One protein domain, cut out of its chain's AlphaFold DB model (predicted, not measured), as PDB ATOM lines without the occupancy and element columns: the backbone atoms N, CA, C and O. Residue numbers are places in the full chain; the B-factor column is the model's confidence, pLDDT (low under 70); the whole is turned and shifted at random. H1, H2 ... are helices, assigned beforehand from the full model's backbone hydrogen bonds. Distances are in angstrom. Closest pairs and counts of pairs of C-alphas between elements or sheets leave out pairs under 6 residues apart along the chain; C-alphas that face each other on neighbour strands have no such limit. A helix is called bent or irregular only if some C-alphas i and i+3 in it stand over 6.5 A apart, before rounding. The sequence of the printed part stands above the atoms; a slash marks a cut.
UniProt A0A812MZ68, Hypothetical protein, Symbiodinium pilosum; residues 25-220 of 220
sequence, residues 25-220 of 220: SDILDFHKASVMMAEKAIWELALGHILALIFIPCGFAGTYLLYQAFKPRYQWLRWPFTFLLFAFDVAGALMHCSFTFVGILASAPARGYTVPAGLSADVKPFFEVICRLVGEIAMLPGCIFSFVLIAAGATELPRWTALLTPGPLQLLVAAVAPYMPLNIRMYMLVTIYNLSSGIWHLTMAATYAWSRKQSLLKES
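What this domain is: This is residues 25 to 220 of the 220 residues of the protein "Hypothetical protein" of Symbiodinium pilosum (UniProt A0A812MZ68). A long bundle of helices: H5, H3 and H9 lie side by side along the length, and H6, with H7 and H8, closes the other side between H5 and H9. Short H1 and H2 sit near one end, H2 crossing H5, and residues 213 to 220 stick out at the other. The printed part has 196 residues with nine named helices, H1 to H9 in chain order, and no named strand: all helix, compact, radius of gyration of the C-alphas 19.0 A, a rod spanning 71 by 31 by 25 A.

How they stand to each other: Start with H9, residues 182 to 219, which has a kink of 46 degrees near residue 193. Its residues 190 to 208 touch H3, residues 42 to 68, the same way at a shallow tilt of 27 degrees; C-alphas 62 and 201 are closest, 4.0 A. H3 touches H5, residues 79 to 107, opposite ways at 1 degree, a shallow tilt; C-alphas 45 and 100 are closest, 5.6 A. By its hydrogen bonds H6, residues 119 to 151, is one helix, but it is bent: C-alphas 137 and 140 are 6.7 A apart. Its arm H6a, residues 119 to 137, forms a hairpin with H5 (C-alphas 95 and 130 closest, 6.1 A). Arm H6b, residues 140 to 151, forms one with H7, residues 159 to 164 (147 and 162, 4.7 A). H8, residues 166 to 179, forms a hairpin with H9 at 33 degrees, a shallow tilt only just short of steep (166 and 196, 5.0 A). H2, residues 30 to 38, touches H5 at a steep tilt of 63 degrees (37 and 103, 4.3 A). H1, residues 25 to 28, touches H6a (28 and 131, 5.5 A). H4, residues 72 to 77, touches no helix. Every O i to N i+4 pair is within hydrogen-bond range in H2 and H6b; it is 22 of 23 in H3, 22 of 25 in H5, 12 of 15 in H6a, 8 of 10 in H8, 30 of 34 in H9, and 0 of 2 in H4 and H7, whose O i to N i+3 counts are 2 of 3 and 3 of 3; H1 is too short for such a pair.

Where its parts are: Find C-alpha 182 at (-36.895, 65.022, 24.363); from there H9 runs 54.4 A to C-alpha 219 at (-27.032, 11.489, 24.056). H5 runs 42.8 A, H3 39.3 A and H6a 26.4 A. H4, H6a and, only just, H8 are irregular: C-alphas 73 and 76 are 8.0 A apart, 122 and 125 6.6 A, 175 and 178 6.8 A.

The domain as a whole: The C-alphas of Ala 117 and Ser 220 are farthest apart, 72.0 A. The printed part has no cut. The link from H5 to H6, residues 108 to 118, is long. Mean pLDDT of the printed part is 84.5, and no printed residue is under 70.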
ATOM      1  N   SER A  25     -37.821  57.880  36.296       75.25
ATOM      2  CA  SER A  25     -38.877  57.727  37.308       75.25
ATOM      3  C   SER A  25     -39.890  58.874  37.327       75.25
ATOM      4  O   SER A  25     -40.955  58.724  37.913       75.25
ATOM      5  N   ASP A  26     -39.598  60.007  36.680       79.75
ATOM      6  CA  ASP A  26     -40.520  61.145  36.604       79.75
ATOM      7  C   ASP A  26     -41.833  60.777  35.901       79.75
ATOM      8  O   ASP A  26     -42.870  61.361  36.189       79.75
ATOM      9  N   ILE A  27     -41.818  59.763  35.030       77.50
ATOM     10  CA  ILE A  27     -43.023  59.244  34.373       77.50
ATOM     11  C   ILE A  27     -44.000  58.559  35.342       77.50
ATOM     12  O   ILE A  27     -45.142  58.315  34.977       77.50
ATOM     13  N   LEU A  28     -43.573  58.228  36.563       82.50
ATOM     14  CA  LEU A  28     -44.425  57.583  37.569       82.50
ATOM     15  C   LEU A  28     -45.238  58.600  38.388       82.50
ATOM     16  O   LEU A  28     -46.137  58.208  39.130       82.50
ATOM     17  N   ASP A  29     -44.939  59.896  38.256       86.88
ATOM     18  CA  ASP A  29     -45.724  60.978  38.847       86.88
ATOM     19  C   ASP A  29     -46.944  61.294  37.973       86.88
ATOM     20  O   ASP A  29     -46.824  61.468  36.758       86.88
ATOM     21  N   PHE A  30     -48.125  61.394  38.588       85.19
ATOM     22  CA  PHE A  30     -49.370  61.601  37.849       85.19
ATOM     23  C   PHE A  30     -49.370  62.895  37.033       85.19
ATOM     24  O   PHE A  30     -49.840  62.899  35.894       85.19
ATOM     25  N   HIS A  31     -48.866  63.995  37.597       84.12
ATOM     26  CA  HIS A  31     -48.864  65.283  36.912       84.12
ATOM     27  C   HIS A  31     -47.922  65.236  35.713       84.12
ATOM     28  O   HIS A  31     -48.345  65.522  34.592       84.12
ATOM     29  N   LYS A  32     -46.686  64.779  35.920       85.12
ATOM     30  CA  LYS A  32     -45.702  64.655  34.840       85.12
ATOM     31  C   LYS A  32     -46.209  63.721  33.740       85.12
ATOM     32  O   LYS A  32     -46.237  64.108  32.571       85.12
ATOM     33  N   ALA A  33     -46.684  62.528  34.107       84.56
ATOM     34  CA  ALA A  33     -47.266  61.569  33.171       84.56
ATOM     35  C   ALA A  33     -48.429  62.174  32.375       84.56
ATOM     36  O   ALA A  33     -48.481  62.007  31.160       84.56
ATOM     37  N   SER A  34     -49.329  62.911  33.032       86.19
ATOM     38  CA  SER A  34     -50.459  63.582  32.377       86.19
ATOM     39  C   SER A  34     -49.996  64.573  31.315       86.19
ATOM     40  O   SER A  34     -50.476  64.505  30.185       86.19
ATOM     41  N   VAL A  35     -49.028  65.434  31.644       83.06
ATOM     42  CA  VAL A  35     -48.477  66.419  30.700       83.06
ATOM     43  C   VAL A  35     -47.809  65.711  29.517       83.06
ATOM     44  O   VAL A  35     -48.096  66.022  28.364       83.06
ATOM     45  N   MET A  36     -46.987  64.687  29.771       83.00
ATOM     46  CA  MET A  36     -46.313  63.942  28.699       83.00
ATOM     47  C   MET A  36     -47.285  63.209  27.776       83.00
ATOM     48  O   MET A  36     -47.090  63.184  26.563       83.00
ATOM     49  N   MET A  37     -48.307  62.570  28.346       85.19
ATOM     50  CA  MET A  37     -49.267  61.784  27.576       85.19
ATOM     51  C   MET A  37     -50.264  62.673  26.824       85.19
ATOM     52  O   MET A  37     -50.753  62.257  25.776       85.19
ATOM     53  N   ALA A  38     -50.541  63.892  27.300       83.44
ATOM     54  CA  ALA A  38     -51.397  64.860  26.605       83.44
ATOM     55  C   ALA A  38     -50.783  65.379  25.291       83.44
ATOM     56  O   ALA A  38     -51.517  65.689  24.350       83.44
ATOM     57  N   GLU A  39     -49.451  65.425  25.214       80.81
ATOM     58  CA  GLU A  39     -48.685  65.815  24.019       80.81
ATOM     59  C   GLU A  39     -48.654  64.719  22.941       80.81
ATOM     60  O   GLU A  39     -48.242  64.963  21.805       80.81
ATOM     61  N   LYS A  40     -49.077  63.496  23.279       79.56
ATOM     62  CA  LYS A  40     -49.097  62.367  22.349       79.56
ATOM     63  C   LYS A  40     -50.365  62.360  21.508       79.56
ATOM     64  O   LYS A  40     -51.478  62.597  21.986       79.56
ATOM     65  N   ALA A  41     -50.212  61.999  20.239       83.94
ATOM     66  CA  ALA A  41     -51.358  61.711  19.393       83.94
ATOM     67  C   ALA A  41     -52.069  60.434  19.881       83.94
ATOM     68  O   ALA A  41     -51.445  59.512  20.406       83.94
ATOM     69  N   ILE A  42     -53.386  60.330  19.667       83.56
ATOM     70  CA  ILE A  42     -54.159  59.158  20.131       83.56
ATOM     71  C   ILE A  42     -53.643  57.851  19.550       83.56
ATOM     72  O   ILE A  42     -53.635  56.841  20.247       83.56
ATOM     73  N   TRP A  43     -53.191  57.861  18.298       81.81
ATOM     74  CA  TRP A  43     -52.637  56.665  17.678       81.81
ATOM     75  C   TRP A  43     -51.326  56.225  18.350       81.81
ATOM     76  O   TRP A  43     -51.077  55.026  18.422       81.81
ATOM     77  N   GLU A  44     -50.520  57.149  18.893       83.75
ATOM     78  CA  GLU A  44     -49.288  56.827  19.634       83.75
ATOM     79  C   GLU A  44     -49.628  56.168  20.975       83.75
ATOM     80  O   GLU A  44     -49.038  55.149  21.337       83.75
ATOM     81  N   LEU A  45     -50.623  56.712  21.687       82.88
ATOM     82  CA  LEU A  45     -51.136  56.132  22.932       82.88
ATOM     83  C   LEU A  45     -51.742  54.741  22.688       82.88
ATOM     84  O   LEU A  45     -51.426  53.793  23.407       82.88
ATOM     85  N   ALA A  46     -52.557  54.598  21.640       84.94
ATOM     86  CA  ALA A  46     -53.159  53.326  21.247       84.94
ATOM     87  C   ALA A  46     -52.102  52.296  20.827       84.94
ATOM     88  O   ALA A  46     -52.193  51.133  21.215       84.94
ATOM     89  N   LEU A  47     -51.070  52.714  20.086       84.94
ATOM     90  CA  LEU A  47     -49.952  51.844  19.733       84.94
ATOM     91  C   LEU A  47     -49.227  51.363  20.990       84.94
ATOM     92  O   LEU A  47     -49.034  50.161  21.141       84.94
ATOM     93  N   GLY A  48     -48.887  52.264  21.917       82.25
ATOM     94  CA  GLY A  48     -48.272  51.892  23.196       82.25
ATOM     95  C   GLY A  48     -49.105  50.865  23.972       82.25
ATOM     96  O   GLY A  48     -48.558  49.886  24.477       82.25
ATOM     97  N   HIS A  49     -50.428  51.039  23.985       85.19
ATOM     98  CA  HIS A  49     -51.374  50.099  24.581       85.19
ATOM     99  C   HIS A  49     -51.359  48.726  23.887       85.19
ATOM    100  O   HIS A  49     -51.279  47.695  24.552       85.19
ATOM    101  N   ILE A  50     -51.385  48.691  22.551       85.62
ATOM    102  CA  ILE A  50     -51.320  47.447  21.766       85.62
ATOM    103  C   ILE A  50     -49.988  46.726  21.997       85.62
ATOM    104  O   ILE A  50     -49.971  45.512  22.185       85.62
ATOM    105  N   LEU A  51     -48.872  47.461  22.025       85.38
ATOM    106  CA  LEU A  51     -47.559  46.882  22.311       85.38
ATOM    107  C   LEU A  51     -47.522  46.255  23.707       85.38
ATOM    108  O   LEU A  51     -47.009  45.148  23.842       85.38
ATOM    109  N   ALA A  52     -48.099  46.906  24.719       83.12
ATOM    110  CA  ALA A  52     -48.232  46.325  26.054       83.12
ATOM    111  C   ALA A  52     -49.096  45.048  26.030       83.12
ATOM    112  O   ALA A  52     -48.682  44.010  26.550       83.12
ATOM    113  N   LEU A  53     -50.247  45.074  25.350       82.94
ATOM    114  CA  LEU A  53     -51.128  43.906  25.212       82.94
ATOM    115  C   LEU A  53     -50.476  42.724  24.487       82.94
ATOM    116  O   LEU A  53     -50.855  41.589  24.749       82.94
ATOM    117  N   ILE A  54     -49.518  42.956  23.588       85.06
ATOM    118  CA  ILE A  54     -48.816  41.889  22.857       85.06
ATOM    119  C   ILE A  54     -47.587  41.406  23.632       85.06
ATOM    120  O   ILE A  54     -47.373  40.201  23.801       85.06
ATOM    121  N   PHE A  55     -46.749  42.334  24.093       85.38
ATOM    122  CA  PHE A  55     -45.438  41.990  24.631       85.38
ATOM    123  C   PHE A  55     -45.457  41.573  26.094       85.38
ATOM    124  O   PHE A  55     -44.548  40.861  26.513       85.38
ATOM    125  N   ILE A  56     -46.490  41.908  26.859       79.62
ATOM    126  CA  ILE A  56     -46.604  41.407  28.231       79.62
ATOM    127  C   ILE A  56     -46.977  39.912  28.242       79.62
ATOM    128  O   ILE A  56     -46.264  39.156  28.899       79.62
ATOM    129  N   PRO A  57     -47.954  39.416  27.447       82.06
ATOM    130  CA  PRO A  57     -48.096  37.984  27.132       82.06
ATOM    131  C   PRO A  57     -46.785  37.301  26.739       82.06
ATOM    132  O   PRO A  57     -46.505  36.182  27.171       82.06
ATOM    133  N   CYS A  58     -45.946  37.987  25.961       85.00
ATOM    134  CA  CYS A  58     -44.615  37.485  25.629       85.00
ATOM    135  C   CYS A  58     -43.708  37.402  26.869       85.00
ATOM    136  O   CYS A  58     -43.047  36.382  27.057       85.00
ATOM    137  N   GLY A  59     -43.723  38.416  27.738       83.44
ATOM    138  CA  GLY A  59     -43.040  38.411  29.034       83.44
ATOM    139  C   GLY A  59     -43.360  37.158  29.851       83.44
ATOM    140  O   GLY A  59     -42.443  36.434  30.242       83.44
ATOM    141  N   PHE A  60     -44.647  36.806  29.955       83.31
ATOM    142  CA  PHE A  60     -45.089  35.572  30.612       83.31
ATOM    143  C   PHE A  60     -44.504  34.308  29.985       83.31
ATOM    144  O   PHE A  60     -44.024  33.427  30.703       83.31
ATOM    145  N   ALA A  61     -44.526  34.207  28.655       86.56
ATOM    146  CA  ALA A  61     -43.946  33.069  27.948       86.56
ATOM    147  C   ALA A  61     -42.431  32.961  28.209       86.56
ATOM    148  O   ALA A  61     -41.929  31.876  28.508       86.56
ATOM    149  N   GLY A  62     -41.709  34.087  28.185       88.38
ATOM    150  CA  GLY A  62     -40.289  34.148  28.539       88.38
ATOM    151  C   GLY A  62     -40.020  33.714  29.984       88.38
ATOM    152  O   GLY A  62     -39.132  32.900  30.238       88.38
ATOM    153  N   THR A  63     -40.835  34.183  30.928       87.88
ATOM    154  CA  THR A  63     -40.764  33.817  32.351       87.88
ATOM    155  C   THR A  63     -41.046  32.326  32.573       87.88
ATOM    156  O   THR A  63     -40.353  31.672  33.356       87.88
ATOM    157  N   TYR A  64     -41.985  31.737  31.831       89.19
ATOM    158  CA  TYR A  64     -42.225  30.292  31.853       89.19
ATOM    159  C   TYR A  64     -41.036  29.488  31.306       89.19
ATOM    160  O   TYR A  64     -40.669  28.443  31.847       89.19
ATOM    161  N   LEU A  65     -40.369  29.970  30.261       89.50
ATOM    162  CA  LEU A  65     -39.145  29.332  29.772       89.50
ATOM    163  C   LEU A  65     -37.999  29.449  30.788       89.50
ATOM    164  O   LEU A  65     -37.217  28.511  30.939       89.50
ATOM    165  N   LEU A  66     -37.932  30.552  31.540       88.69
ATOM    166  CA  LEU A  66     -36.963  30.720  32.627       88.69
ATOM    167  C   LEU A  66     -37.234  29.736  33.758       88.69
ATOM    168  O   LEU A  66     -36.294  29.095  34.230       88.69
ATOM    169  N   TYR A  67     -38.505  29.544  34.123       90.44
ATOM    170  CA  TYR A  67     -38.927  28.463  35.008       90.44
ATOM    171  C   TYR A  67     -38.344  27.135  34.508       90.44
ATOM    172  O   TYR A  67     -37.691  26.423  35.272       90.44
ATOM    173  N   GLN A  68     -38.460  26.819  33.217       90.94
ATOM    174  CA  GLN A  68     -37.925  25.574  32.653       90.94
ATOM    175  C   GLN A  68     -36.396  25.450  32.650       90.94
ATOM    176  O   GLN A  68     -35.896  24.329  32.629       90.94
ATOM    177  N   ALA A  69     -35.660  26.554  32.743       91.25
ATOM    178  CA  ALA A  69     -34.205  26.568  32.610       91.25
ATOM    179  C   ALA A  69     -33.425  26.447  33.935       91.25
ATOM    180  O   ALA A  69     -32.194  26.505  33.920       91.25
ATOM    181  N   PHE A  70     -34.087  26.323  35.090       92.56
ATOM    182  CA  PHE A  70     -33.395  26.172  36.377       92.56
ATOM    183  C   PHE A  70     -32.644  24.840  36.480       92.56
ATOM    184  O   PHE A  70     -33.224  23.770  36.292       92.56
ATOM    185  N   LYS A  71     -31.374  24.898  36.900       92.06
ATOM    186  CA  LYS A  71     -30.595  23.688  37.198       92.06
ATOM    187  C   LYS A  71     -31.166  22.954  38.421       92.06
ATOM    188  O   LYS A  71     -31.651  23.618  39.342       92.06
ATOM    189  N   PRO A  72     -31.000  21.618  38.524       93.00
ATOM    190  CA  PRO A  72     -31.525  20.815  39.635       93.00
ATOM    191  C   PRO A  72     -31.201  21.369  41.032       93.00
ATOM    192  O   PRO A  72     -32.081  21.473  41.882       93.00
ATOM    193  N   ARG A  73     -29.959  21.827  41.246       93.94
ATOM    194  CA  ARG A  73     -29.490  22.409  42.521       93.94
ATOM    195  C   ARG A  73     -30.287  23.643  42.978       93.94
ATOM    196  O   ARG A  73     -30.324  23.933  44.172       93.94
ATOM    197  N   TYR A  74     -30.896  24.377  42.050       94.56
ATOM    198  CA  TYR A  74     -31.564  25.654  42.310       94.56
ATOM    199  C   TYR A  74     -33.084  25.587  42.122       94.56
ATOM    200  O   TYR A  74     -33.737  26.624  42.125       94.56
ATOM    201  N   GLN A  75     -33.683  24.398  41.988       92.00
ATOM    202  CA  GLN A  75     -35.125  24.275  41.729       92.00
ATOM    203  C   GLN A  75     -36.024  24.859  42.827       92.00
ATOM    204  O   GLN A  75     -37.159  25.240  42.552       92.00
ATOM    205  N   TRP A  76     -35.535  24.992  44.056       91.19
ATOM    206  CA  TRP A  76     -36.277  25.654  45.130       91.19
ATOM    207  C   TRP A  76     -36.495  27.160  44.862       91.19
ATOM    208  O   TRP A  76     -37.490  27.722  45.310       91.19
ATOM    209  N   LEU A  77     -35.628  27.794  44.058       89.19
ATOM    210  CA  LEU A  77     -35.766  29.175  43.567       89.19
ATOM    211  C   LEU A  77     -36.715  29.283  42.363       89.19
ATOM    212  O   LEU A  77     -36.834  30.332  41.743       89.19
ATOM    213  N   ARG A  78     -37.369  28.208  41.948       88.44
ATOM    214  CA  ARG A  78     -38.151  28.230  40.714       88.44
ATOM    215  C   ARG A  78     -39.511  28.892  40.919       88.44
ATOM    216  O   ARG A  78     -39.866  29.847  40.235       88.44
ATOM    217  N   TRP A  79     -40.267  28.378  41.885       87.19
ATOM    218  CA  TRP A  79     -41.648  28.778  42.150       87.19
ATOM    219  C   TRP A  79     -41.815  30.194  42.694       87.19
ATOM    220  O   TRP A  79     -42.547  30.953  42.059       87.19
ATOM    221  N   PRO A  80     -41.156  30.590  43.803       85.12
ATOM    222  CA  PRO A  80     -41.369  31.925  44.358       85.12
ATOM    223  C   PRO A  80     -41.028  33.017  43.339       85.12
ATOM    224  O   PRO A  80     -41.731  34.014  43.239       85.12
ATOM    225  N   PHE A  81     -40.012  32.790  42.507       81.75
ATOM    226  CA  PHE A  81     -39.553  33.780  41.538       81.75
ATOM    227  C   PHE A  81     -40.410  33.844  40.289       81.75
ATOM    228  O   PHE A  81     -40.759  34.932  39.849       81.75
ATOM    229  N   THR A  82     -40.804  32.694  39.750       81.06
ATOM    230  CA  THR A  82     -41.707  32.669  38.595       81.06
ATOM    231  C   THR A  82     -43.065  33.261  38.965       81.06
ATOM    232  O   THR A  82     -43.626  34.013  38.180       81.06
ATOM    233  N   PHE A  83     -43.567  32.984  40.175       82.12
ATOM    234  CA  PHE A  83     -44.817  33.568  40.656       82.12
ATOM    235  C   PHE A  83     -44.721  35.088  40.816       82.12
ATOM    236  O   PHE A  83     -45.612  35.800  40.363       82.12
ATOM    237  N   LEU A  84     -43.634  35.592  41.411       81.12
ATOM    238  CA  LEU A  84     -43.412  37.035  41.547       81.12
ATOM    239  C   LEU A  84     -43.304  37.720  40.181       81.12
ATOM    240  O   LEU A  84     -44.023  38.680  39.936       81.12
ATOM    241  N   LEU A  85     -42.479  37.194  39.271       80.38
ATOM    242  CA  LEU A  85     -42.349  37.733  37.913       80.38
ATOM    243  C   LEU A  85     -43.688  37.731  37.171       80.38
ATOM    244  O   LEU A  85     -44.046  38.734  36.568       80.38
ATOM    245  N   PHE A  86     -44.465  36.651  37.289       79.50
ATOM    246  CA  PHE A  86     -45.805  36.570  36.714       79.50
ATOM    247  C   PHE A  86     -46.730  37.653  37.289       79.50
ATOM    248  O   PHE A  86     -47.354  38.405  36.545       79.50
ATOM    249  N   ALA A  87     -46.808  37.776  38.615       78.50
ATOM    250  CA  ALA A  87     -47.632  38.799  39.253       78.50
ATOM    251  C   ALA A  87     -47.238  40.215  38.796       78.50
ATOM    252  O   ALA A  87     -48.105  41.069  38.601       78.50
ATOM    253  N   PHE A  88     -45.945  40.451  38.578       78.56
ATOM    254  CA  PHE A  88     -45.418  41.743  38.150       78.56
ATOM    255  C   PHE A  88     -45.646  42.021  36.669       78.56
ATOM    256  O   PHE A  88     -45.975  43.153  36.340       78.56
ATOM    257  N   ASP A  89     -45.574  41.015  35.796       77.88
ATOM    258  CA  ASP A  89     -45.960  41.154  34.388       77.88
ATOM    259  C   ASP A  89     -47.458  41.520  34.277       77.88
ATOM    260  O   ASP A  89     -47.817  42.455  33.556       77.88
ATOM    261  N   VAL A  90     -48.343  40.871  35.059       77.62
ATOM    262  CA  VAL A  90     -49.789  41.208  35.086       77.62
ATOM    263  C   VAL A  90     -49.986  42.647  35.555       77.62
ATOM    264  O   VAL A  90     -50.683  43.435  34.912       77.62
ATOM    265  N   ALA A  91     -49.391  42.996  36.695       78.69
ATOM    266  CA  ALA A  91     -49.567  44.313  37.286       78.69
ATOM    267  C   ALA A  91     -48.920  45.411  36.421       78.69
ATOM    268  O   ALA A  91     -49.468  46.508  36.303       78.69
ATOM    269  N   GLY A  92     -47.811  45.091  35.750       80.06
ATOM    270  CA  GLY A  92     -47.146  45.913  34.743       80.06
ATOM    271  C   GLY A  92     -48.083  46.258  33.595       80.06
ATOM    272  O   GLY A  92     -48.171  47.423  33.219       80.06
ATOM    273  N   ALA A  93     -48.866  45.294  33.102       77.94
ATOM    274  CA  ALA A  93     -49.875  45.564  32.074       77.94
ATOM    275  C   ALA A  93     -50.911  46.576  32.532       77.94
ATOM    276  O   ALA A  93     -51.198  47.530  31.813       77.94
ATOM    277  N   LEU A  94     -51.435  46.402  33.745       77.81
ATOM    278  CA  LEU A  94     -52.414  47.324  34.314       77.81
ATOM    279  C   LEU A  94     -51.826  48.735  34.460       77.81
ATOM    280  O   LEU A  94     -52.473  49.712  34.073       77.81
ATOM    281  N   MET A  95     -50.580  48.836  34.932       84.62
ATOM    282  CA  MET A  95     -49.840  50.097  35.000       84.62
ATOM    283  C   MET A  95     -49.693  50.732  33.610       84.62
ATOM    284  O   MET A  95     -50.055  51.894  33.431       84.62
ATOM    285  N   HIS A  96     -49.242  49.985  32.600       81.00
ATOM    286  CA  HIS A  96     -49.061  50.505  31.240       81.00
ATOM    287  C   HIS A  96     -50.374  50.947  30.587       81.00
ATOM    288  O   HIS A  96     -50.433  52.011  29.967       81.00
ATOM    289  N   CYS A  97     -51.450  50.186  30.785       79.75
ATOM    290  CA  CYS A  97     -52.782  50.552  30.319       79.75
ATOM    291  C   CYS A  97     -53.266  51.865  30.953       79.75
ATOM    292  O   CYS A  97     -53.883  52.679  30.262       79.75
ATOM    293  N   SER A  98     -52.946  52.112  32.231       84.81
ATOM    294  CA  SER A  98     -53.358  53.328  32.949       84.81
ATOM    295  C   SER A  98     -52.849  54.622  32.296       84.81
ATOM    296  O   SER A  98     -53.592  55.602  32.239       84.81
ATOM    297  N   PHE A  99     -51.657  54.614  31.686       86.12
ATOM    298  CA  PHE A  99     -51.106  55.780  30.981       86.12
ATOM    299  C   PHE A  99     -51.960  56.239  29.797       86.12
ATOM    300  O   PHE A  99     -52.069  57.437  29.542       86.12
ATOM    301  N   THR A 100     -52.587  55.299  29.082       86.62
ATOM    302  CA  THR A 100     -53.494  55.636  27.974       86.62
ATOM    303  C   THR A 100     -54.705  56.405  28.499       86.62
ATOM    304  O   THR A 100     -55.071  57.437  27.939       86.62
ATOM    305  N   PHE A 101     -55.295  55.944  29.608       86.44
ATOM    306  CA  PHE A 101     -56.431  56.615  30.243       86.44
ATOM    307  C   PHE A 101     -56.054  58.002  30.765       86.44
ATOM    308  O   PHE A 101     -56.792  58.958  30.533       86.44
ATOM    309  N   VAL A 102     -54.886  58.128  31.400       88.69
ATOM    310  CA  VAL A 102     -54.355  59.414  31.870       88.69
ATOM    311  C   VAL A 102     -54.152  60.390  30.705       88.69
ATOM    312  O   VAL A 102     -54.602  61.529  30.790       88.69
ATOM    313  N   GLY A 103     -53.575  59.946  29.583       87.44
ATOM    314  CA  GLY A 103     -53.403  60.783  28.388       87.44
ATOM    315  C   GLY A 103     -54.719  61.228  27.746       87.44
ATOM    316  O   GLY A 103     -54.860  62.382  27.332       87.44
ATOM    317  N   ILE A 104     -55.715  60.338  27.689       87.06
ATOM    318  CA  ILE A 104     -57.054  60.679  27.186       87.06
ATOM    319  C   ILE A 104     -57.715  61.721  28.096       87.06
ATOM    320  O   ILE A 104     -58.212  62.723  27.589       87.06
ATOM    321  N   LEU A 105     -57.683  61.520  29.418       87.94
ATOM    322  CA  LEU A 105     -58.243  62.464  30.391       87.94
ATOM    323  C   LEU A 105     -57.554  63.832  30.321       87.94
ATOM    324  O   LEU A 105     -58.235  64.855  30.301       87.94
ATOM    325  N   ALA A 106     -56.222  63.852  30.240       86.62
ATOM    326  CA  ALA A 106     -55.437  65.082  30.198       86.62
ATOM    327  C   ALA A 106     -55.634  65.874  28.891       86.62
ATOM    328  O   ALA A 106     -55.660  67.100  28.913       86.62
ATOM    329  N   SER A 107     -55.834  65.192  27.755       85.50
ATOM    330  CA  SER A 107     -56.058  65.842  26.451       85.50
ATOM    331  C   SER A 107     -57.525  66.186  26.150       85.50
ATOM    332  O   SER A 107     -57.803  66.863  25.158       85.50
ATOM    333  N   ALA A 108     -58.478  65.739  26.977       85.94
ATOM    334  CA  ALA A 108     -59.909  65.926  26.739       85.94
ATOM    335  C   ALA A 108     -60.348  67.410  26.685       85.94
ATOM    336  O   ALA A 108     -61.064  67.763  25.741       85.94
ATOM    337  N   PRO A 109     -59.889  68.309  27.586       84.38
ATOM    338  CA  PRO A 109     -60.265  69.728  27.547       84.38
ATOM    339  C   PRO A 109     -59.809  70.443  26.274       84.38
ATOM    340  O   PRO A 109     -60.583  71.183  25.670       84.38
ATOM    341  N   ALA A 110     -58.595  70.147  25.798       79.75
ATOM    342  CA  ALA A 110     -58.061  70.692  24.548       79.75
ATOM    343  C   ALA A 110     -58.875  70.270  23.309       79.75
ATOM    344  O   ALA A 110     -58.798  70.901  22.258       79.75
ATOM    345  N   ARG A 111     -59.680  69.209  23.429       82.56
ATOM    346  CA  ARG A 111     -60.584  68.712  22.382       82.56
ATOM    347  C   ARG A 111     -62.033  69.161  22.570       82.56
ATOM    348  O   ARG A 111     -62.911  68.663  21.872       82.56
ATOM    349  N   GLY A 112     -62.287  70.073  23.508       83.81
ATOM    350  CA  GLY A 112     -63.619  70.608  23.783       83.81
ATOM    351  C   GLY A 112     -64.502  69.710  24.653       83.81
ATOM    352  O   GLY A 112     -65.693  69.984  24.779       83.81
ATOM    353  N   TYR A 113     -63.954  68.654  25.265       86.44
ATOM    354  CA  TYR A 113     -64.699  67.828  26.215       86.44
ATOM    355  C   TYR A 113     -64.616  68.404  27.628       86.44
ATOM    356  O   TYR A 113     -63.561  68.846  28.083       86.44
ATOM    357  N   THR A 114     -65.723  68.340  28.365       85.94
ATOM    358  CA  THR A 114     -65.751  68.705  29.785       85.94
ATOM    359  C   THR A 114     -65.328  67.514  30.641       85.94
ATOM    360  O   THR A 114     -65.946  66.452  30.583       85.94
ATOM    361  N   VAL A 115     -64.296  67.697  31.463       82.56
ATOM    362  CA  VAL A 115     -63.890  66.718  32.481       82.56
ATOM    363  C   VAL A 115     -64.557  67.098  33.807       82.56
ATOM    364  O   VAL A 115     -64.434  68.256  34.217       82.56
ATOM    365  N   PRO A 116     -65.268  66.179  34.490       86.38
ATOM    366  CA  PRO A 116     -65.889  66.472  35.777       86.38
ATOM    367  C   PRO A 116     -64.881  67.016  36.793       86.38
ATOM    368  O   PRO A 116     -63.785  66.472  36.960       86.38
ATOM    369  N   ALA A 117     -65.271  68.075  37.504       77.12
ATOM    370  CA  ALA A 117     -64.465  68.628  38.582       77.12
ATOM    371  C   ALA A 117     -64.231  67.556  39.660       77.12
ATOM    372  O   ALA A 117     -65.177  66.933  40.133       77.12
ATOM    373  N   GLY A 118     -62.969  67.332  40.030       80.12
ATOM    374  CA  GLY A 118     -62.579  66.322  41.023       80.12
ATOM    375  C   GLY A 118     -62.141  64.973  40.444       80.12
ATOM    376  O   GLY A 118     -61.381  64.279  41.111       80.12
ATOM    377  N   LEU A 119     -62.466  64.643  39.186       84.69
ATOM    378  CA  LEU A 119     -62.099  63.342  38.604       84.69
ATOM    379  C   LEU A 119     -60.579  63.100  38.609       84.69
ATOM    380  O   LEU A 119     -60.119  62.010  38.932       84.69
ATOM    381  N   SER A 120     -59.774  64.123  38.315       80.94
ATOM    382  CA  SER A 120     -58.309  64.018  38.393       80.94
ATOM    383  C   SER A 120     -57.807  63.754  39.817       80.94
ATOM    384  O   SER A 120     -56.792  63.083  39.985       80.94
ATOM    385  N   ALA A 121     -58.505  64.260  40.840       84.50
ATOM    386  CA  ALA A 121     -58.157  64.017  42.238       84.50
ATOM    387  C   ALA A 121     -58.469  62.574  42.660       84.50
ATOM    388  O   ALA A 121     -57.712  62.013  43.448       84.50
ATOM    389  N   ASP A 122     -59.510  61.963  42.088       86.75
ATOM    390  CA  ASP A 122     -59.864  60.559  42.331       86.75
ATOM    391  C   ASP A 122     -58.926  59.590  41.594       86.75
ATOM    392  O   ASP A 122     -58.529  58.556  42.134       86.75
ATOM    393  N   VAL A 123     -58.524  59.931  40.363       86.19
ATOM    394  CA  VAL A 123     -57.649  59.084  39.529       86.19
ATOM    395  C   VAL A 123     -56.195  59.111  40.006       86.19
ATOM    396  O   VAL A 123     -55.523  58.077  39.978       86.19
ATOM    397  N   LYS A 124     -55.703  60.270  40.466       86.88
ATOM    398  CA  LYS A 124     -54.314  60.456  40.911       86.88
ATOM    399  C   LYS A 124     -53.822  59.384  41.902       86.88
ATOM    400  O   LYS A 124     -52.819  58.742  41.594       86.88
ATOM    401  N   PRO A 125     -54.472  59.151  43.061       87.12
ATOM    402  CA  PRO A 125     -53.977  58.186  44.041       87.12
ATOM    403  C   PRO A 125     -53.969  56.758  43.493       87.12
ATOM    404  O   PRO A 125     -53.059  55.995  43.801       87.12
ATOM    405  N   PHE A 126     -54.938  56.397  42.647       84.94
ATOM    406  CA  PHE A 126     -54.977  55.079  42.018       84.94
ATOM    407  C   PHE A 126     -53.789  54.878  41.068       84.94
ATOM    408  O   PHE A 126     -53.093  53.865  41.150       84.94
ATOM    409  N   PHE A 127     -53.517  55.870  40.217       87.56
ATOM    410  CA  PHE A 127     -52.381  55.848  39.298       87.56
ATOM    411  C   PHE A 127     -51.039  55.782  40.042       87.56
ATOM    412  O   PHE A 127     -50.216  54.918  39.740       87.56
ATOM    413  N   GLU A 128     -50.824  56.649  41.035       86.88
ATOM    414  CA  GLU A 128     -49.550  56.723  41.766       86.88
ATOM    415  C   GLU A 128     -49.287  55.473  42.610       86.88
ATOM    416  O   GLU A 128     -48.152  54.995  42.658       86.88
ATOM    417  N   VAL A 129     -50.320  54.904  43.245       85.81
ATOM    418  CA  VAL A 129     -50.188  53.644  43.993       85.81
ATOM    419  C   VAL A 129     -49.801  52.509  43.056       85.81
ATOM    420  O   VAL A 129     -48.870  51.772  43.374       85.81
ATOM    421  N   ILE A 130     -50.458  52.381  41.899       84.31
ATOM    422  CA  ILE A 130     -50.106  51.351  40.917       84.31
ATOM    423  C   ILE A 130     -48.682  51.570  40.409       84.31
ATOM    424  O   ILE A 130     -47.891  50.634  40.429       84.31
ATOM    425  N   CYS A 131     -48.311  52.791  40.025       83.50
ATOM    426  CA  CYS A 131     -46.975  53.071  39.495       83.50
ATOM    427  C   CYS A 131     -45.862  52.802  40.518       83.50
ATOM    428  O   CYS A 131     -44.848  52.202  40.168       83.50
ATOM    429  N   ARG A 132     -46.056  53.169  41.792       81.38
ATOM    430  CA  ARG A 132     -45.085  52.867  42.858       81.38
ATOM    431  C   ARG A 132     -45.035  51.382  43.190       81.38
ATOM    432  O   ARG A 132     -43.952  50.801  43.254       81.38
ATOM    433  N   LEU A 133     -46.194  50.759  43.399       80.94
ATOM    434  CA  LEU A 133     -46.272  49.353  43.786       80.94
ATOM    435  C   LEU A 133     -45.703  48.450  42.691       80.94
ATOM    436  O   LEU A 133     -44.938  47.538  42.986       80.94
ATOM    437  N   VAL A 134     -46.063  48.718  41.439       79.00
ATOM    438  CA  VAL A 134     -45.690  47.895  40.291       79.00
ATOM    439  C   VAL A 134     -44.303  48.259  39.777       79.00
ATOM    440  O   VAL A 134     -43.464  47.374  39.639       79.00
ATOM    441  N   GLY A 135     -44.037  49.540  39.517       71.06
ATOM    442  CA  GLY A 135     -42.775  49.992  38.934       71.06
ATOM    443  C   GLY A 135     -41.599  49.896  39.907       71.06
ATOM    444  O   GLY A 135     -40.605  49.229  39.615       71.06
ATOM    445  N   GLU A 136     -41.707  50.540  41.070       72.81
ATOM    446  CA  GLU A 136     -40.579  50.690  42.003       72.81
ATOM    447  C   GLU A 136     -40.422  49.491  42.944       72.81
ATOM    448  O   GLU A 136     -39.316  48.978  43.120       72.81
ATOM    449  N   ILE A 137     -41.521  49.034  43.550       74.81
ATOM    450  CA  ILE A 137     -41.474  48.034  44.631       74.81
ATOM    451  C   ILE A 137     -41.378  46.603  44.089       74.81
ATOM    452  O   ILE A 137     -40.755  45.746  44.712       74.81
ATOM    453  N   ALA A 138     -41.984  46.332  42.937       75.81
ATOM    454  CA  ALA A 138     -42.159  44.979  42.421       75.81
ATOM    455  C   ALA A 138     -41.254  44.660  41.224       75.81
ATOM    456  O   ALA A 138     -40.406  43.761  41.277       75.81
ATOM    457  N   MET A 139     -41.419  45.407  40.133       77.94
ATOM    458  CA  MET A 139     -40.815  45.078  38.846       77.94
ATOM    459  C   MET A 139     -39.294  45.234  38.864       77.94
ATOM    460  O   MET A 139     -38.591  44.352  38.362       77.94
ATOM    461  N   LEU A 140     -38.770  46.283  39.506       76.69
ATOM    462  CA  LEU A 140     -37.326  46.498  39.620       76.69
ATOM    463  C   LEU A 140     -36.612  45.340  40.357       76.69
ATOM    464  O   LEU A 140     -35.683  44.770  39.774       76.69
ATOM    465  N   PRO A 141     -37.036  44.906  41.563       78.94
ATOM    466  CA  PRO A 141     -36.467  43.715  42.196       78.94
ATOM    467  C   PRO A 141     -36.576  42.442  41.352       78.94
ATOM    468  O   PRO A 141     -35.596  41.705  41.256       78.94
ATOM    469  N   GLY A 142     -37.720  42.184  40.703       81.88
ATOM    470  CA  GLY A 142     -37.894  41.005  39.841       81.88
ATOM    471  C   GLY A 142     -36.922  40.988  38.656       81.88
ATOM    472  O   GLY A 142     -36.301  39.964  38.344       81.88
ATOM    473  N   CYS A 143     -36.719  42.152  38.044       82.31
ATOM    474  CA  CYS A 143     -35.766  42.354  36.960       82.31
ATOM    475  C   CYS A 143     -34.311  42.136  37.409       82.31
ATOM    476  O   CYS A 143     -33.569  41.395  36.759       82.31
ATOM    477  N   ILE A 144     -33.912  42.736  38.537       84.88
ATOM    478  CA  ILE A 144     -32.577  42.549  39.131       84.88
ATOM    479  C   ILE A 144     -32.351  41.074  39.459       84.88
ATOM    480  O   ILE A 144     -31.290  40.521  39.175       84.88
ATOM    481  N   PHE A 145     -33.358  40.415  40.022       86.12
ATOM    482  CA  PHE A 145     -33.238  39.023  40.417       86.12
ATOM    483  C   PHE A 145     -33.060  38.089  39.214       86.12
ATOM    484  O   PHE A 145     -32.195  37.214  39.239       86.12
ATOM    485  N   SER A 146     -33.821  38.306  38.135       87.44
ATOM    486  CA  SER A 146     -33.682  37.550  36.877       87.44
ATOM    487  C   SER A 146     -32.272  37.672  36.301       87.44
ATOM    488  O   SER A 146     -31.661  36.671  35.919       87.44
ATOM    489  N   PHE A 147     -31.725  38.891  36.310       91.94
ATOM    490  CA  PHE A 147     -30.337  39.142  35.939       91.94
ATOM    491  C   PHE A 147     -29.364  38.344  36.821       91.94
ATOM    492  O   PHE A 147     -28.528  37.609  36.292       91.94
ATOM    493  N   VAL A 148     -29.497  38.429  38.152       92.25
ATOM    494  CA  VAL A 148     -28.603  37.742  39.102       92.25
ATOM    495  C   VAL A 148     -28.642  36.224  38.924       92.25
ATOM    496  O   VAL A 148     -27.584  35.599  38.883       92.25
ATOM    497  N   LEU A 149     -29.824  35.620  38.772       91.50
ATOM    498  CA  LEU A 149     -29.971  34.172  38.583       91.50
ATOM    499  C   LEU A 149     -29.190  33.661  37.370       91.50
ATOM    500  O   LEU A 149     -28.463  32.665  37.461       91.50
ATOM    501  N   ILE A 150     -29.337  34.343  36.235       92.75
ATOM    502  CA  ILE A 150     -28.682  33.948  34.988       92.75
ATOM    503  C   ILE A 150     -27.183  34.240  35.068       92.75
ATOM    504  O   ILE A 150     -26.370  33.369  34.749       92.75
ATOM    505  N   ALA A 151     -26.795  35.421  35.557       95.25
ATOM    506  CA  ALA A 151     -25.393  35.815  35.686       95.25
ATOM    507  C   ALA A 151     -24.613  34.886  36.635       95.25
ATOM    508  O   ALA A 151     -23.498  34.463  36.317       95.25
ATOM    509  N   ALA A 152     -25.222  34.489  37.758       95.00
ATOM    510  CA  ALA A 152     -24.649  33.534  38.710       95.00
ATOM    511  C   ALA A 152     -24.600  32.094  38.162       95.00
ATOM    512  O   ALA A 152     -23.902  31.237  38.709       95.00
ATOM    513  N   GLY A 153     -25.293  31.809  37.056       93.62
ATOM    514  CA  GLY A 153     -25.352  30.482  36.447       93.62
ATOM    515  C   GLY A 153     -26.258  29.505  37.196       93.62
ATOM    516  O   GLY A 153     -26.009  28.296  37.139       93.62
ATOM    517  N   ALA A 154     -27.292  30.005  37.880       93.19
ATOM    518  CA  ALA A 154     -28.330  29.170  38.491       93.19
ATOM    519  C   ALA A 154     -29.236  28.492  37.444       93.19
ATOM    520  O   ALA A 154     -29.911  27.503  37.743       93.19
ATOM    521  N   THR A 155     -29.203  28.979  36.204       91.94
ATOM    522  CA  THR A 155     -29.913  28.416  35.055       91.94
ATOM    523  C   THR A 155     -28.953  27.707  34.095       91.94
ATOM    524  O   THR A 155     -27.727  27.839  34.184       91.94
ATOM    525  N   GLU A 156     -29.508  26.916  33.182       91.19
ATOM    526  CA  GLU A 156     -28.806  26.291  32.052       91.19
ATOM    527  C   GLU A 156     -28.514  27.277  30.912       91.19
ATOM    528  O   GLU A 156     -27.812  26.943  29.961       91.19
ATOM    529  N   LEU A 157     -29.032  28.500  31.011       90.19
ATOM    530  CA  LEU A 157     -28.855  29.521  29.993       90.19
ATOM    531  C   LEU A 157     -27.416  30.056  29.995       90.19
ATOM    532  O   LEU A 157     -26.762  30.122  31.043       90.19
ATOM    533  N   PRO A 158     -26.920  30.524  28.840       91.19
ATOM    534  CA  PRO A 158     -25.647  31.228  28.774       91.19
ATOM    535  C   PRO A 158     -25.686  32.505  29.611       91.19
ATOM    536  O   PRO A 158     -26.619  33.296  29.494       91.19
ATOM    537  N   ARG A 159     -24.636  32.769  30.396       93.06
ATOM    538  CA  ARG A 159     -24.590  33.927  31.311       93.06
ATOM    539  C   ARG A 159     -24.805  35.277  30.623       93.06
ATOM    540  O   ARG A 159     -25.386  36.171  31.223       93.06
ATOM    541  N   TRP A 160     -24.377  35.423  29.367       92.62
ATOM    542  CA  TRP A 160     -24.544  36.669  28.609       92.62
ATOM    543  C   TRP A 160     -26.018  37.036  28.387       92.62
ATOM    544  O   TRP A 160     -26.338  38.217  28.276       92.62
ATOM    545  N   THR A 161     -26.926  36.052  28.399       92.50
ATOM    546  CA  THR A 161     -28.374  36.283  28.250       92.50
ATOM    547  C   THR A 161     -28.960  37.076  29.414       92.50
ATOM    548  O   THR A 161     -30.014  37.689  29.259       92.50
ATOM    549  N   ALA A 162     -28.247  37.168  30.546       92.75
ATOM    550  CA  ALA A 162     -28.617  38.045  31.650       92.75
ATOM    551  C   ALA A 162     -28.766  39.503  31.184       92.75
ATOM    552  O   ALA A 162     -29.690  40.179  31.620       92.75
ATOM    553  N   LEU A 163     -27.926  39.973  30.251       93.50
ATOM    554  CA  LEU A 163     -27.969  41.346  29.723       93.50
ATOM    555  C   LEU A 163     -29.212  41.644  28.871       93.50
ATOM    556  O   LEU A 163     -29.492  42.803  28.590       93.50
ATOM    557  N   LEU A 164     -29.948  40.608  28.467       92.38
ATOM    558  CA  LEU A 164     -31.190  40.721  27.702       92.38
ATOM    559  C   LEU A 164     -32.438  40.523  28.575       92.38
ATOM    560  O   LEU A 164     -33.551  40.454  28.058       92.38
ATOM    561  N   THR A 165     -32.266  40.430  29.896       89.56
ATOM    562  CA  THR A 165     -33.396  40.518  30.824       89.56
ATOM    563  C   THR A 165     -33.983  41.940  30.803       89.56
ATOM    564  O   THR A 165     -33.266  42.897  30.486       89.56
ATOM    565  N   PRO A 166     -35.271  42.123  31.151       85.88
ATOM    566  CA  PRO A 166     -35.898  43.443  31.127       85.88
ATOM    567  C   PRO A 166     -35.157  44.504  31.959       85.88
ATOM    568  O   PRO A 166     -35.029  45.641  31.518       85.88
ATOM    569  N   GLY A 167     -34.573  44.131  33.103       86.19
ATOM    570  CA  GLY A 167     -33.830  45.049  33.981       86.19
ATOM    571  C   GLY A 167     -32.655  45.760  33.314       86.19
ATOM    572  O   GLY A 167     -32.685  46.980  33.193       86.19
ATOM    573  N   PRO A 168     -31.610  45.044  32.871       89.75
ATOM    574  CA  PRO A 168     -30.489  45.615  32.133       89.75
ATOM    575  C   PRO A 168     -30.899  46.399  30.887       89.75
ATOM    576  O   PRO A 168     -30.312  47.447  30.634       89.75
ATOM    577  N   LEU A 169     -31.916  45.952  30.140       88.94
ATOM    578  CA  LEU A 169     -32.431  46.702  28.987       88.94
ATOM    579  C   LEU A 169     -33.037  48.048  29.412       88.94
ATOM    580  O   LEU A 169     -32.768  49.079  28.791       88.94
ATOM    581  N   GLN A 170     -33.809  48.059  30.499       84.44
ATOM    582  CA  GLN A 170     -34.369  49.283  31.069       84.44
ATOM    583  C   GLN A 170     -33.284  50.182  31.669       84.44
ATOM    584  O   GLN A 170     -33.333  51.391  31.468       84.44
ATOM    585  N   LEU A 171     -32.279  49.619  32.349       85.69
ATOM    586  CA  LEU A 171     -31.133  50.367  32.876       85.69
ATOM    587  C   LEU A 171     -30.302  50.996  31.755       85.69
ATOM    588  O   LEU A 171     -29.890  52.147  31.876       85.69
ATOM    589  N   LEU A 172     -30.097  50.274  30.650       87.62
ATOM    590  CA  LEU A 172     -29.427  50.804  29.467       87.62
ATOM    591  C   LEU A 172     -30.183  52.017  28.923       87.62
ATOM    592  O   LEU A 172     -29.575  53.055  28.669       87.62
ATOM    593  N   VAL A 173     -31.508  51.929  28.793       85.50
ATOM    594  CA  VAL A 173     -32.294  53.085  28.350       85.50
ATOM    595  C   VAL A 173     -32.307  54.197  29.385       85.50
ATOM    596  O   VAL A 173     -32.135  55.346  29.001       85.50
ATOM    597  N   ALA A 174     -32.423  53.894  30.674       83.25
ATOM    598  CA  ALA A 174     -32.331  54.889  31.736       83.25
ATOM    599  C   ALA A 174     -31.002  55.664  31.691       83.25
ATOM    600  O   ALA A 174     -30.996  56.870  31.924       83.25
ATOM    601  N   ALA A 175     -29.901  54.992  31.346       86.00
ATOM    602  CA  ALA A 175     -28.588  55.609  31.194       86.00
ATOM    603  C   ALA A 175     -28.459  56.437  29.903       86.00
ATOM    604  O   ALA A 175     -27.820  57.482  29.911       86.00
ATOM    605  N   VAL A 176     -29.058  55.993  28.795       87.69
ATOM    606  CA  VAL A 176     -28.909  56.641  27.477       87.69
ATOM    607  C   VAL A 176     -29.922  57.772  27.255       87.69
ATOM    608  O   VAL A 176     -29.602  58.783  26.633       87.69
ATOM    609  N   ALA A 177     -31.140  57.634  27.778       83.81
ATOM    610  CA  ALA A 177     -32.265  58.543  27.556       83.81
ATOM    611  C   ALA A 177     -31.993  60.022  27.927       83.81
ATOM    612  O   ALA A 177     -32.445  60.893  27.175       83.81
ATOM    613  N   PRO A 178     -31.237  60.357  28.998       83.25
ATOM    614  CA  PRO A 178     -30.894  61.745  29.328       83.25
ATOM    615  C   PRO A 178     -30.077  62.464  28.247       83.25
ATOM    616  O   PRO A 178     -30.144  63.684  28.138       83.25
ATOM    617  N   TYR A 179     -29.341  61.721  27.419       86.06
ATOM    618  CA  TYR A 179     -28.516  62.276  26.342       86.06
ATOM    619  C   TYR A 179     -29.270  62.411  25.015       86.06
ATOM    620  O   TYR A 179     -28.723  62.923  24.040       86.06
ATOM    621  N   MET A 180     -30.519  61.946  24.960       82.88
ATOM    622  CA  MET A 180     -31.343  61.988  23.759       82.88
ATOM    623  C   MET A 180     -32.239  63.235  23.741       82.88
ATOM    624  O   MET A 180     -32.685  63.677  24.810       82.88
ATOM    625  N   PRO A 181     -32.568  63.765  22.544       83.06
ATOM    626  CA  PRO A 181     -33.596  64.792  22.381       83.06
ATOM    627  C   PRO A 181     -34.918  64.359  23.018       83.06
ATOM    628  O   PRO A 181     -35.277  63.182  22.932       83.06
ATOM    629  N   LEU A 182     -35.673  65.300  23.594       75.94
ATOM    630  CA  LEU A 182     -36.895  65.022  24.363       75.94
ATOM    631  C   LEU A 182     -37.874  64.084  23.634       75.94
ATOM    632  O   LEU A 182     -38.371  63.128  24.225       75.94
ATOM    633  N   ASN A 183     -38.099  64.291  22.332       74.19
ATOM    634  CA  ASN A 183     -38.978  63.429  21.535       74.19
ATOM    635  C   ASN A 183     -38.524  61.964  21.578       74.19
ATOM    636  O   ASN A 183     -39.318  61.074  21.873       74.19
ATOM    637  N   ILE A 184     -37.233  61.727  21.343       79.38
ATOM    638  CA  ILE A 184     -36.637  60.389  21.361       79.38
ATOM    639  C   ILE A 184     -36.647  59.833  22.784       79.38
ATOM    640  O   ILE A 184     -37.031  58.684  22.972       79.38
ATOM    641  N   ARG A 185     -36.314  60.647  23.791       79.75
ATOM    642  CA  ARG A 185     -36.351  60.270  25.212       79.75
ATOM    643  C   ARG A 185     -37.725  59.739  25.624       79.75
ATOM    644  O   ARG A 185     -37.813  58.630  26.146       79.75
ATOM    645  N   MET A 186     -38.790  60.495  25.342       75.31
ATOM    646  CA  MET A 186     -40.170  60.103  25.656       75.31
ATOM    647  C   MET A 186     -40.552  58.788  24.970       75.31
ATOM    648  O   MET A 186     -41.162  57.914  25.582       75.31
ATOM    649  N   TYR A 187     -40.174  58.627  23.699       77.75
ATOM    650  CA  TYR A 187     -40.421  57.393  22.959       77.75
ATOM    651  C   TYR A 187     -39.631  56.211  23.519       77.75
ATOM    652  O   TYR A 187     -40.203  55.141  23.708       77.75
ATOM    653  N   MET A 188     -38.345  56.392  23.814       77.06
ATOM    654  CA  MET A 188     -37.475  55.344  24.342       77.06
ATOM    655  C   MET A 188     -37.963  54.837  25.694       77.06
ATOM    656  O   MET A 188     -38.082  53.627  25.852       77.06
ATOM    657  N   LEU A 189     -38.287  55.733  26.634       76.38
ATOM    658  CA  LEU A 189     -38.715  55.360  27.987       76.38
ATOM    659  C   LEU A 189     -39.972  54.478  27.982       76.38
ATOM    660  O   LEU A 189     -40.032  53.498  28.717       76.38
ATOM    661  N   VAL A 190     -40.948  54.788  27.124       73.31
ATOM    662  CA  VAL A 190     -42.216  54.042  27.047       73.31
ATOM    663  C   VAL A 190     -42.091  52.800  26.162       73.31
ATOM    664  O   VAL A 190     -42.547  51.715  26.520       73.31
ATOM    665  N   THR A 191     -41.457  52.939  24.997       76.69
ATOM    666  CA  THR A 191     -41.414  51.877  23.980       76.69
ATOM    667  C   THR A 191     -40.461  50.763  24.379       76.69
ATOM    668  O   THR A 191     -40.808  49.595  24.216       76.69
ATOM    669  N   ILE A 192     -39.284  51.086  24.935       75.62
ATOM    670  CA  ILE A 192     -38.348  50.037  25.352       75.62
ATOM    671  C   ILE A 192     -38.938  49.187  26.465       75.62
ATOM    672  O   ILE A 192     -38.643  48.002  26.534       75.62
ATOM    673  N   TYR A 193     -39.766  49.778  27.327       75.75
ATOM    674  CA  TYR A 193     -40.346  49.062  28.447       75.75
ATOM    675  C   TYR A 193     -41.190  47.898  27.929       75.75
ATOM    676  O   TYR A 193     -40.940  46.744  28.273       75.75
ATOM    677  N   ASN A 194     -42.071  48.187  26.968       80.25
ATOM    678  CA  ASN A 194     -42.878  47.178  26.288       80.25
ATOM    679  C   ASN A 194     -42.024  46.218  25.444       80.25
ATOM    680  O   ASN A 194     -42.209  45.004  25.502       80.25
ATOM    681  N   LEU A 195     -41.053  46.738  24.683       84.62
ATOM    682  CA  LEU A 195     -40.181  45.901  23.853       84.62
ATOM    683  C   LEU A 195     -39.293  44.971  24.681       84.62
ATOM    684  O   LEU A 195     -38.954  43.892  24.203       84.62
ATOM    685  N   SER A 196     -38.929  45.349  25.908       87.25
ATOM    686  CA  SER A 196     -38.051  44.556  26.769       87.25
ATOM    687  C   SER A 196     -38.664  43.197  27.105       87.25
ATOM    688  O   SER A 196     -37.955  42.196  27.055       87.25
ATOM    689  N   SER A 197     -39.984  43.121  27.304       85.19
ATOM    690  CA  SER A 197     -40.709  41.857  27.498       85.19
ATOM    691  C   SER A 197     -40.743  41.000  26.226       85.19
ATOM    692  O   SER A 197     -40.631  39.773  26.290       85.19
ATOM    693  N   GLY A 198     -40.816  41.630  25.049       87.31
ATOM    694  CA  GLY A 198     -40.696  40.945  23.757       87.31
ATOM    695  C   GLY A 198     -39.290  40.395  23.503       87.31
ATOM    696  O   GLY A 198     -39.132  39.225  23.157       87.31
ATOM    697  N   ILE A 199     -38.262  41.217  23.723       90.75
ATOM    698  CA  ILE A 199     -36.848  40.822  23.618       90.75
ATOM    699  C   ILE A 199     -36.548  39.688  24.597       90.75
ATOM    700  O   ILE A 199     -35.892  38.713  24.226       90.75
ATOM    701  N   TRP A 200     -37.068  39.786  25.820       89.00
ATOM    702  CA  TRP A 200     -36.955  38.751  26.836       89.00
ATOM    703  C   TRP A 200     -37.526  37.418  26.351       89.00
ATOM    704  O   TRP A 200     -36.810  36.416  26.349       89.00
ATOM    705  N   HIS A 201     -38.765  37.406  25.850       89.50
ATOM    706  CA  HIS A 201     -39.366  36.206  25.265       89.50
ATOM    707  C   HIS A 201     -38.487  35.615  24.161       89.50
ATOM    708  O   HIS A 201     -38.116  34.445  24.232       89.50
ATOM    709  N   LEU A 202     -38.121  36.417  23.159       91.94
ATOM    710  CA  LEU A 202     -37.338  35.942  22.018       91.94
ATOM    711  C   LEU A 202     -35.994  35.354  22.460       91.94
ATOM    712  O   LEU A 202     -35.598  34.285  21.992       91.94
ATOM    713  N   THR A 203     -35.328  36.012  23.410       91.31
ATOM    714  CA  THR A 203     -34.072  35.534  23.996       91.31
ATOM    715  C   THR A 203     -34.269  34.184  24.669       91.31
ATOM    716  O   THR A 203     -33.518  33.240  24.409       91.31
ATOM    717  N   MET A 204     -35.295  34.069  25.507       90.19
ATOM    718  CA  MET A 204     -35.599  32.846  26.239       90.19
ATOM    719  C   MET A 204     -35.971  31.693  25.311       90.19
ATOM    720  O   MET A 204     -35.460  30.588  25.475       90.19
ATOM    721  N   ALA A 205     -36.792  31.946  24.291       89.75
ATOM    722  CA  ALA A 205     -37.182  30.945  23.304       89.75
ATOM    723  C   ALA A 205     -35.973  30.430  22.510       89.75
ATOM    724  O   ALA A 205     -35.766  29.218  22.411       89.75
ATOM    725  N   ALA A 206     -35.137  31.340  22.000       89.12
ATOM    726  CA  ALA A 206     -33.959  30.982  21.215       89.12
ATOM    727  C   ALA A 206     -32.934  30.188  22.040       89.12
ATOM    728  O   ALA A 206     -32.403  29.171  21.590       89.12
ATOM    729  N   THR A 207     -32.672  30.631  23.269       86.88
ATOM    730  CA  THR A 207     -31.654  30.025  24.140       86.88
ATOM    731  C   THR A 207     -32.113  28.693  24.723       86.88
ATOM    732  O   THR A 207     -31.316  27.755  24.793       86.88
ATOM    733  N   TYR A 208     -33.401  28.559  25.047       83.06
ATOM    734  CA  TYR A 208     -33.986  27.290  25.471       83.06
ATOM    735  C   TYR A 208     -33.960  26.246  24.345       83.06
ATOM    736  O   TYR A 208     -33.515  25.115  24.560       83.06
ATOM    737  N   ALA A 209     -34.360  26.628  23.125       85.81
ATOM    738  CA  ALA A 209     -34.300  25.748  21.955       85.81
ATOM    739  C   ALA A 209     -32.861  25.296  21.650       85.81
ATOM    740  O   ALA A 209     -32.618  24.121  21.358       85.81
ATOM    741  N   TRP A 210     -31.894  26.209  21.770       81.69
ATOM    742  CA  TRP A 210     -30.479  25.890  21.591       81.69
ATOM    743  C   TRP A 210     -29.957  24.911  22.652       81.69
ATOM    744  O   TRP A 210     -29.305  23.928  22.290       81.69
ATOM    745  N   SER A 211     -30.290  25.124  23.931       79.06
ATOM    746  CA  SER A 211     -29.895  24.230  25.033       79.06
ATOM    747  C   SER A 211     -30.419  22.803  24.825       79.06
ATOM    748  O   SER A 211     -29.653  21.838  24.875       79.06
ATOM    749  N   ARG A 212     -31.705  22.661  24.470       79.31
ATOM    750  CA  ARG A 212     -32.336  21.358  24.176       79.31
ATOM    751  C   ARG A 212     -31.675  20.635  23.004       79.31
ATOM    752  O   ARG A 212     -31.499  19.422  23.047       79.31
ATOM    753  N   LYS A 213     -31.276  21.363  21.959       83.12
ATOM    754  CA  LYS A 213     -30.550  20.762  20.833       83.12
ATOM    755  C   LYS A 213     -29.185  20.220  21.268       83.12
ATOM    756  O   LYS A 213     -28.789  19.151  20.818       83.12
ATOM    757  N   GLN A 214     -28.473  20.930  22.143       80.75
ATOM    758  CA  GLN A 214     -27.173  20.475  22.643       80.75
ATOM    759  C   GLN A 214     -27.267  19.251  23.556       80.75
ATOM    760  O   GLN A 214     -26.354  18.432  23.528       80.75
ATOM    761  N   SER A 215     -28.326  19.120  24.363       77.88
ATOM    762  CA  SER A 215     -28.501  17.934  25.210       77.88
ATOM    763  C   SER A 215     -28.722  16.679  24.365       77.88
ATOM    764  O   SER A 215     -28.043  15.684  24.584       77.88
ATOM    765  N   LEU A 216     -29.573  16.764  23.336       82.19
ATOM    766  CA  LEU A 216     -29.846  15.645  22.425       82.19
ATOM    767  C   LEU A 216     -28.590  15.174  21.677       82.19
ATOM    768  O   LEU A 216     -28.393  13.979  21.509       82.19
ATOM    769  N   LEU A 217     -27.714  16.101  21.272       85.38
ATOM    770  CA  LEU A 217     -26.448  15.767  20.603       85.38
ATOM    771  C   LEU A 217     -25.418  15.089  21.519       85.38
ATOM    772  O   LEU A 217     -24.462  14.513  21.018       85.38
ATOM    773  N   LYS A 218     -25.555  15.199  22.846       82.81
ATOM    774  CA  LYS A 218     -24.671  14.511  23.803       82.81
ATOM    775  C   LYS A 218     -25.145  13.095  24.126       82.81
ATOM    776  O   LYS A 218     -24.378  12.326  24.694       82.81
ATOM    777  N   GLU A 219     -26.403  12.791  23.819       80.88
ATOM    778  CA  GLU A 219     -27.032  11.489  24.056       80.88
ATOM    779  C   GLU A 219     -26.950  10.562  22.826       80.88
ATOM    780  O   GLU A 219     -27.231   9.372  22.955       80.88
ATOM    781  N   SER A 220     -26.557  11.093  21.657       72.12
ATOM    782  CA  SER A 220     -26.325  10.369  20.394       72.12
ATOM    783  C   SER A 220     -24.859  10.019  20.179       72.12
ATOM    784  O   SER A 220     -24.587   8.881  19.740       72.12
TER     785      SER A 220